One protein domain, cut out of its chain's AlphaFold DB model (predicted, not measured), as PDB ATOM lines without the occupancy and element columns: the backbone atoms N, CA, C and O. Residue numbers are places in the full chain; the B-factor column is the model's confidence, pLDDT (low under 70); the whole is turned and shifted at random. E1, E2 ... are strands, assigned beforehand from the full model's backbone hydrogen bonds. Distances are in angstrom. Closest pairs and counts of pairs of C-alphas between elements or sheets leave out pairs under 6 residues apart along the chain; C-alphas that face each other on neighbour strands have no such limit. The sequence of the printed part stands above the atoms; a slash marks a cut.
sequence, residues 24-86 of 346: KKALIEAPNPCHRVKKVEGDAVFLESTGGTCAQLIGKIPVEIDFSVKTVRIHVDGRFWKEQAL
ATOM      1  N   LYS A  24      76.507 116.917 120.473       80.88
ATOM      2  CA  LYS A  24      77.269 115.679 120.695       80.88
ATOM      3  C   LYS A  24      78.737 115.840 120.309       80.88
ATOM      4  O   LYS A  24      79.085 116.597 119.404       80.88
ATOM      5  N   LYS A  25      79.605 115.063 120.962       82.19
ATOM      6  CA  LYS A  25      81.017 114.933 120.576       82.19
ATOM      7  C   LYS A  25      81.153 113.878 119.486       82.19
ATOM      8  O   LYS A  25      80.792 112.725 119.701       82.19
ATOM      9  N   ALA A  26      81.700 114.264 118.341       81.44
ATOM     10  CA  ALA A  26      81.955 113.378 117.215       81.44
ATOM     11  C   ALA A  26      83.431 113.423 116.800       81.44
ATOM     12  O   ALA A  26      84.120 114.413 117.024       81.44
ATOM     13  N   LEU A  27      83.930 112.337 116.207       84.94
ATOM     14  CA  LEU A  27      85.297 112.253 115.692       84.94
ATOM     15  C   LEU A  27      85.286 112.420 114.172       84.94
ATOM     16  O   LEU A  27      84.726 111.585 113.461       84.94
ATOM     17  N   ILE A  28      85.951 113.459 113.676       86.56
ATOM     18  CA  ILE A  28      86.105 113.715 112.241       86.56
ATOM     19  C   ILE A  28      87.518 113.393 111.783       86.56
ATOM     20  O   ILE A  28      88.478 113.537 112.533       86.56
ATOM     21  N   GLU A  29      87.660 112.936 110.551       85.19
ATOM     22  CA  GLU A  29      88.969 112.668 109.973       85.19
ATOM     23  C   GLU A  29      89.656 113.972 109.559       85.19
ATOM     24  O   GLU A  29      89.008 114.961 109.222       85.19
ATOM     25  N   ALA A  30      90.985 113.963 109.559       83.88
ATOM     26  CA  ALA A  30      91.806 115.051 109.049       83.88
ATOM     27  C   ALA A  30      92.841 114.512 108.050       83.88
ATOM     28  O   ALA A  30      93.315 113.385 108.228       83.88
ATOM     29  N   PRO A  31      93.236 115.290 107.021       80.62
ATOM     30  CA  PRO A  31      94.216 114.840 106.029       80.62
ATOM     31  C   PRO A  31      95.565 114.454 106.644       80.62
ATOM     32  O   PRO A  31      96.248 113.561 106.153       80.62
ATOM     33  N   ASN A  32      95.958 115.145 107.714       74.62
ATOM     34  CA  ASN A  32      97.132 114.829 108.512       74.62
ATOM     35  C   ASN A  32      96.955 115.378 109.947       74.62
ATOM     36  O   ASN A  32      96.074 116.216 110.174       74.62
ATOM     37  N   PRO A  33      97.808 114.973 110.903       73.44
ATOM     38  CA  PRO A  33      97.718 115.406 112.302       73.44
ATOM     39  C   PRO A  33      98.039 116.886 112.553       73.44
ATOM     40  O   PRO A  33      97.983 117.342 113.691       73.44
ATOM     41  N   CYS A  34      98.426 117.632 111.518       80.62
ATOM     42  CA  CYS A  34      98.786 119.041 111.611       80.62
ATOM     43  C   CYS A  34      97.588 119.972 111.431       80.62
ATOM     44  O   CYS A  34      97.752 121.184 111.516       80.62
ATOM     45  N   HIS A  35      96.389 119.445 111.199       83.31
ATOM     46  CA  HIS A  35      95.192 120.263 111.064       83.31
ATOM     47  C   HIS A  35      94.496 120.451 112.411       83.31
ATOM     48  O   HIS A  35      94.383 119.514 113.201       83.31
ATOM     49  N   ARG A  36      93.995 121.661 112.664       83.25
ATOM     50  CA  ARG A  36      93.144 121.972 113.820       83.25
ATOM     51  C   ARG A  36      91.817 122.552 113.373       83.25
ATOM     52  O   ARG A  36      91.730 123.167 112.316       83.25
ATOM     53  N   VAL A  37      90.791 122.370 114.199       87.19
ATOM     54  CA  VAL A  37      89.466 122.947 113.960       87.19
ATOM     55  C   VAL A  37      89.545 124.454 114.166       87.19
ATOM     56  O   VAL A  37      89.854 124.923 115.258       87.19
ATOM     57  N   LYS A  38      89.275 125.198 113.094       88.31
ATOM     58  CA  LYS A  38      89.170 126.657 113.084       88.31
ATOM     59  C   LYS A  38      87.780 127.106 113.511       88.31
ATOM     60  O   LYS A  38      87.649 128.034 114.300       88.31
ATOM     61  N   LYS A  39      86.749 126.461 112.963       88.38
ATOM     62  CA  LYS A  39      85.343 126.742 113.273       88.38
ATOM     63  C   LYS A  39      84.437 125.580 112.869       88.38
ATOM     64  O   LYS A  39      84.774 124.813 111.965       88.38
ATOM     65  N   VAL A  40      83.285 125.493 113.528       88.56
ATOM     66  CA  VAL A  40      82.181 124.585 113.198       88.56
ATOM     67  C   VAL A  40      80.936 125.444 112.996       88.56
ATOM     68  O   VAL A  40      80.600 126.245 113.863       88.56
ATOM     69  N   GLU A  41      80.287 125.316 111.843       87.69
ATOM     70  CA  GLU A  41      79.080 126.062 111.478       87.69
ATOM     71  C   GLU A  41      78.031 125.070 110.971       87.69
ATOM     72  O   GLU A  41      78.091 124.621 109.826       87.69
ATOM     73  N   GLY A  42      77.086 124.698 111.838       85.69
ATOM     74  CA  GLY A  42      76.060 123.704 111.518       85.69
ATOM     75  C   GLY A  42      76.667 122.343 111.168       85.69
ATOM     76  O   GLY A  42      77.265 121.686 112.015       85.69
ATOM     77  N   ASP A  43      76.514 121.930 109.910       88.06
ATOM     78  CA  ASP A  43      77.054 120.684 109.360       88.06
ATOM     79  C   ASP A  43      78.458 120.840 108.746       88.06
ATOM     80  O   ASP A  43      79.032 119.861 108.270       88.06
ATOM     81  N   ALA A  44      79.033 122.046 108.739       89.81
ATOM     82  CA  ALA A  44      80.338 122.320 108.148       89.81
ATOM     83  C   ALA A  44      81.437 122.463 109.212       89.81
ATOM     84  O   ALA A  44      81.341 123.278 110.132       89.81
ATOM     85  N   VAL A  45      82.533 121.718 109.052       90.50
ATOM     86  CA  VAL A  45      83.728 121.823 109.896       90.50
ATOM     87  C   VAL A  45      84.897 122.353 109.083       90.50
ATOM     88  O   VAL A  45      85.254 121.789 108.054       90.50
ATOM     89  N   PHE A  46      85.535 123.411 109.571       90.75
ATOM     90  CA  PHE A  46      86.659 124.057 108.908       90.75
ATOM     91  C   PHE A  46      87.950 123.768 109.664       90.75
ATOM     92  O   PHE A  46      88.079 124.089 110.846       90.75
ATOM     93  N   LEU A  47      88.909 123.180 108.963       89.62
ATOM     94  CA  LEU A  47      90.233 122.822 109.436       89.62
ATOM     95  C   LEU A  47      91.283 123.775 108.852       89.62
ATOM     96  O   LEU A  47      91.182 124.181 107.695       89.62
ATOM     97  N   GLU A  48      92.304 124.095 109.642       87.56
ATOM     98  CA  GLU A  48      93.441 124.931 109.243       87.56
ATOM     99  C   GLU A  48      94.760 124.231 109.579       87.56
ATOM    100  O   GLU A  48      94.896 123.615 110.644       87.56
ATOM    101  N   SER A  49      95.720 124.304 108.657       81.50
ATOM    102  CA  SER A  49      97.048 123.723 108.843       81.50
ATOM    103  C   SER A  49      97.863 124.502 109.881       81.50
ATOM    104  O   SER A  49      98.074 125.711 109.776       81.50
ATOM    105  N   THR A  50      98.365 123.799 110.893       70.94
ATOM    106  CA  THR A  50      99.323 124.336 111.860       70.94
ATOM    107  C   THR A  50     100.733 124.039 111.368       70.94
ATOM    108  O   THR A  50     101.173 122.895 111.364       70.94
ATOM    109  N   GLY A  51     101.461 125.071 110.935       61.69
ATOM    110  CA  GLY A  51     102.827 124.960 110.399       61.69
ATOM    111  C   GLY A  51     103.916 124.582 111.421       61.69
ATOM    112  O   GLY A  51     105.048 125.029 111.277       61.69
ATOM    113  N   GLY A  52     103.585 123.826 112.474       65.44
ATOM    114  CA  GLY A  52     104.488 123.423 113.560       65.44
ATOM    115  C   GLY A  52     104.703 121.905 113.657       65.44
ATOM    116  O   GLY A  52     104.225 121.135 112.831       65.44
ATOM    117  N   THR A  53     105.431 121.458 114.687       54.16
ATOM    118  CA  THR A  53     105.730 120.037 114.944       54.16
ATOM    119  C   THR A  53     104.489 119.290 115.449       54.16
ATOM    120  O   THR A  53     103.990 119.556 116.543       54.16
ATOM    121  N   CYS A  54     103.989 118.338 114.663       65.38
ATOM    122  CA  CYS A  54     102.739 117.625 114.940       65.38
ATOM    123  C   CYS A  54     103.016 116.367 115.780       65.38
ATOM    124  O   CYS A  54     103.655 115.431 115.309       65.38
ATOM    125  N   ALA A  55     102.561 116.354 117.037       55.19
ATOM    126  CA  ALA A  55     102.874 115.300 118.014       55.19
ATOM    127  C   ALA A  55     101.793 114.204 118.156       55.19
ATOM    128  O   ALA A  55     101.929 113.320 119.001       55.19
ATOM    129  N   GLN A  56     100.711 114.243 117.369       54.62
ATOM    130  CA  GLN A  56      99.626 113.257 117.448       54.62
ATOM    131  C   GLN A  56      99.710 112.228 116.313       54.62
ATOM    132  O   GLN A  56      99.795 112.578 115.144       54.62
ATOM    133  N   LEU A  57      99.645 110.942 116.672       52.97
ATOM    134  CA  LEU A  57      99.610 109.799 115.744       52.97
ATOM    135  C   LEU A  57      98.201 109.500 115.197       52.97
ATOM    136  O   LEU A  57      98.038 108.591 114.388       52.97
ATOM    137  N   ILE A  58      97.172 110.228 115.644       55.31
ATOM    138  CA  ILE A  58      95.769 109.907 115.360       55.31
ATOM    139  C   ILE A  58      95.182 110.986 114.444       55.31
ATOM    140  O   ILE A  58      94.987 112.122 114.861       55.31
ATOM    141  N   GLY A  59      94.866 110.621 113.197       62.62
ATOM    142  CA  GLY A  59      94.233 111.490 112.193       62.62
ATOM    143  C   GLY A  59      92.733 111.741 112.409       62.62
ATOM    144  O   GLY A  59      92.015 111.965 111.437       62.62
ATOM    145  N   LYS A  60      92.247 111.654 113.654       79.06
ATOM    146  CA  LYS A  60      90.849 111.913 114.028       79.06
ATOM    147  C   LYS A  60      90.789 113.040 115.058       79.06
ATOM    148  O   LYS A  60      91.438 112.951 116.097       79.06
ATOM    149  N   ILE A  61      90.007 114.077 114.774       80.12
ATOM    150  CA  ILE A  61      89.854 115.276 115.599       80.12
ATOM    151  C   ILE A  61      88.458 115.266 116.243       80.12
ATOM    152  O   ILE A  61      87.470 115.081 115.528       80.12
ATOM    153  N   PRO A  62      88.341 115.450 117.570       82.44
ATOM    154  CA  PRO A  62      87.046 115.603 118.220       82.44
ATOM    155  C   PRO A  62      86.430 116.976 117.916       82.44
ATOM    156  O   PRO A  62      87.111 117.997 117.996       82.44
ATOM    157  N   VAL A  63      85.135 116.995 117.607       85.00
ATOM    158  CA  VAL A  63      84.324 118.195 117.348       85.00
ATOM    159  C   VAL A  63      82.980 118.103 118.061       85.00
ATOM    160  O   VAL A  63      82.456 117.009 118.268       85.00
ATOM    161  N   GLU A  64      82.428 119.253 118.434       85.75
ATOM    162  CA  GLU A  64      81.088 119.372 119.012       85.75
ATOM    163  C   GLU A  64      80.121 119.822 117.918       85.75
ATOM    164  O   GLU A  64      80.340 120.847 117.275       85.75
ATOM    165  N   ILE A  65      79.105 119.004 117.650       85.88
ATOM    166  CA  ILE A  65      78.135 119.205 116.570       85.88
ATOM    167  C   ILE A  65      76.745 118.866 117.106       85.88
ATOM    168  O   ILE A  65      76.610 117.986 117.950       85.88
ATOM    169  N   ASP A  66      75.711 119.540 116.618       83.56
ATOM    170  CA  ASP A  66      74.313 119.265 116.954       83.56
ATOM    171  C   ASP A  66      73.919 117.779 116.758       83.56
ATOM    172  O   ASP A  66      74.354 117.112 115.809       83.56
ATOM    173  N   PHE A  67      73.095 117.234 117.664       79.88
ATOM    174  CA  PHE A  67      72.670 115.827 117.614       79.88
ATOM    175  C   PHE A  67      71.965 115.445 116.306       79.88
ATOM    176  O   PHE A  67      72.126 114.304 115.855       79.88
ATOM    177  N   SER A  68      71.232 116.381 115.692       77.62
ATOM    178  CA  SER A  68      70.473 116.196 114.449       77.62
ATOM    179  C   SER A  68      71.363 116.005 113.219       77.62
ATOM    180  O   SER A  68      70.935 115.413 112.223       77.62
ATOM    181  N   VAL A  69      72.627 116.432 113.294       81.62
ATOM    182  CA  VAL A  69      73.581 116.310 112.195       81.62
ATOM    183  C   VAL A  69      74.083 114.869 112.120       81.62
ATOM    184  O   VAL A  69      74.732 114.342 113.031       81.62
ATOM    185  N   LYS A  70      73.763 114.210 111.004       82.88
ATOM    186  CA  LYS A  70      74.207 112.843 110.689       82.88
ATOM    187  C   LYS A  70      75.471 112.821 109.839       82.88
ATOM    188  O   LYS A  70      76.243 111.867 109.909       82.88
ATOM    189  N   THR A  71      75.701 113.886 109.081       87.31
ATOM    190  CA  THR A  71      76.800 113.976 108.129       87.31
ATOM    191  C   THR A  71      77.430 115.355 108.194       87.31
ATOM    192  O   THR A  71      76.717 116.346 108.309       87.31
ATOM    193  N   VAL A  72      78.760 115.412 108.135       90.38
ATOM    194  CA  VAL A  72      79.524 116.661 108.194       90.38
ATOM    195  C   VAL A  72      80.304 116.904 106.917       90.38
ATOM    196  O   VAL A  72      80.897 115.984 106.355       90.38
ATOM    197  N   ARG A  73      80.368 118.162 106.492       91.81
ATOM    198  CA  ARG A  73      81.201 118.629 105.384       91.81
ATOM    199  C   ARG A  73      82.490 119.210 105.941       91.81
ATOM    200  O   ARG A  73      82.482 120.209 106.653       91.81
ATOM    201  N   ILE A  74      83.611 118.578 105.627       90.81
ATOM    202  CA  ILE A  74      84.927 118.974 106.124       90.81
ATOM    203  C   ILE A  74      85.598 119.851 105.071       90.81
ATOM    204  O   ILE A  74      85.781 119.437 103.925       90.81
ATOM    205  N   HIS A  75      85.989 121.055 105.470       90.62
ATOM    206  CA  HIS A  75      86.755 122.005 104.676       90.62
ATOM    207  C   HIS A  75      88.163 122.125 105.251       90.62
ATOM    208  O   HIS A  75      88.321 122.257 106.456       90.62
ATOM    209  N   VAL A  76      89.188 122.116 104.407       87.00
ATOM    210  CA  VAL A  76      90.596 122.248 104.796       87.00
ATOM    211  C   VAL A  76      91.171 123.468 104.093       87.00
ATOM    212  O   VAL A  76      91.050 123.583 102.874       87.00
ATOM    213  N   ASP A  77      91.734 124.406 104.858       85.12
ATOM    214  CA  ASP A  77      92.314 125.659 104.353       85.12
ATOM    215  C   ASP A  77      91.364 126.404 103.386       85.12
ATOM    216  O   ASP A  77      91.748 126.931 102.341       85.12
ATOM    217  N   GLY A  78      90.069 126.400 103.722       83.62
ATOM    218  CA  GLY A  78      89.004 127.053 102.953       83.62
ATOM    219  C   GLY A  78      88.467 126.264 101.751       83.62
ATOM    220  O   GLY A  78      87.532 126.730 101.104       83.62
ATOM    221  N   ARG A  79      88.989 125.067 101.450       87.31
ATOM    222  CA  ARG A  79      88.509 124.211 100.348       87.31
ATOM    223  C   ARG A  79      87.723 123.022 100.875       87.31
ATOM    224  O   ARG A  79      88.118 122.416 101.863       87.31
ATOM    225  N   PHE A  80      86.625 122.666 100.212       90.56
ATOM    226  CA  PHE A  80      85.902 121.431 100.524       90.56
ATOM    227  C   PHE A  80      86.828 120.225 100.334       90.56
ATOM    228  O   PHE A  80      87.482 120.106  99.297       90.56
ATOM    229  N   TRP A  81      86.888 119.355 101.340       89.12
ATOM    230  CA  TRP A  81      87.701 118.147 101.307       89.12
ATOM    231  C   TRP A  81      86.839 116.906 101.126       89.12
ATOM    232  O   TRP A  81      87.009 116.192 100.138       89.12
ATOM    233  N   LYS A  82      85.919 116.646 102.060       89.12
ATOM    234  CA  LYS A  82      85.010 115.502 101.977       89.12
ATOM    235  C   LYS A  82      83.795 115.648 102.875       89.12
ATOM    236  O   LYS A  82      83.791 116.429 103.822       89.12
ATOM    237  N   GLU A  83      82.805 114.816 102.599       91.56
ATOM    238  CA  GLU A  83      81.657 114.590 103.461       91.56
ATOM    239  C   GLU A  83      81.877 113.307 104.283       91.56
ATOM    240  O   GLU A  83      82.369 112.306 103.758       91.56
ATOM    241  N   GLN A  84      81.579 113.344 105.583       87.00
ATOM    242  CA  GLN A  84      81.774 112.221 106.499       87.00
ATOM    243  C   GLN A  84      80.504 111.965 107.310       87.00
ATOM    244  O   GLN A  84      80.023 112.844 108.022       87.00
ATOM    245  N   ALA A  85      80.000 110.731 107.256       84.94
ATOM    246  CA  ALA A  85      78.946 110.278 108.154       84.94
ATOM    247  C   ALA A  85      79.497 110.153 109.582       84.94
ATOM    248  O   ALA A  85      80.560 109.567 109.808       84.94
ATOM    249  N   LEU A  86      78.782 110.719 110.551       80.81
ATOM    250  CA  LEU A  86      79.130 110.596 111.959       80.81
ATOM    251  C   LEU A  86      78.673 109.219 112.441       80.81
ATOM    252  O   LEU A  86      77.477 108.963 112.544       80.81
TER     253      LEU A  86
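This is residues 24 to 86 of the 346 residues of an uncharacterized protein of Nitrospirae bacterium (UniProt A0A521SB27). This is a small sandwich of unequal layers: a strongly twisted sheet of four strands, E2, E3, E5 and E6, has one face covered by a pair of strands, E1 and E4, set at a slant to it. At one margin E4 comes close to E2, while on the other side E1 comes near E6 at a single place. The printed part has 63 residues with six named strands, E1 to E6 in number order along the chain, and no named helix; the class is all strand. The larger sheet has the order E2, E3, E5, E6 and is mixed, and the pair E1 and E4 is antiparallel. The whole is compact, with a radius of gyration of the C-alphas of 11.2 A, yet elongated in outline, spanning 35 by 22 by 16 A.

Find C-alpha 24 at (77.269, 115.679, 120.695); from there E1 runs through residues 24 to 29, 16.2 A from first to last C-alpha. Go on past a tight link of five residues to E2, residues 35 to 41, 17.1 A long. Two residues later, look for E3, residues 44 to 49, 16.8 A long, which begins with C-alpha 44 at (80.338, 122.320, 108.148). After ten more residues you reach E4, residues 60 to 66, 18.3 A long. A tight link of four residues leads to E5, residues 71 to 76, 16.4 A long. Another tight link, of two residues, leads to E6, residues 79 to 85, 18.6 A long, which ends with C-alpha 85 at (78.946, 110.278, 108.154).

Begin with the larger sheet, whose edge strands are E2 and E6. E2 and E3 form a hairpin, antiparallel with 154 degrees between their directions; look at N 38 and O 46, 2.8 A apart and within hydrogen-bond range. E3 and E5 are parallel, at 28 degrees, and here N 47 and O 75 are within range at 2.7 A. E5 and E6 form the second hairpin, antiparallel at 154 degrees, with N 74 and O 82 at 2.8 A. From edge to edge the strands' lines turn by 76 degrees. Now turn to E1 and E4, antiparallel at 142 degrees, where N 24 and O 65 stand 2.7 A apart and N 63 and O 26 2.8 A. The two sheets form a sandwich, that is, two sheets face to face: the parts that face each other are 8.7 A centre to centre, and the strands of the one stand at 38 degrees to those of the other. E2 and E4 have 6 pairs of C-alphas within 8 A, the closest being those of Val 40 and Ile 65, 7.5 A apart. E1 and E6 have 1 such pair, the C-alphas of Ile 28 and Gln 84 at 7.3 A. E1 and E5 are near each other, with 5 pairs of C-alphas within 10 A. Among the pairs that are apart are E2 and E6, and E4 and E6.

The two C-alphas farthest apart are those of Thr 53, between E3 and E4, and Ser 68, between E4 and E5, at 35.5 A. The first and last printed C-alphas, of Lys 24 and Leu 86, are 10.3 A apart. The printed part has no cut. No link is long, and the link from E3 to E4 is short but not tight. The mean pLDDT of the printed part is 81.2; look to residues 51 to 59 for the values under 70, where the model's confidence is low.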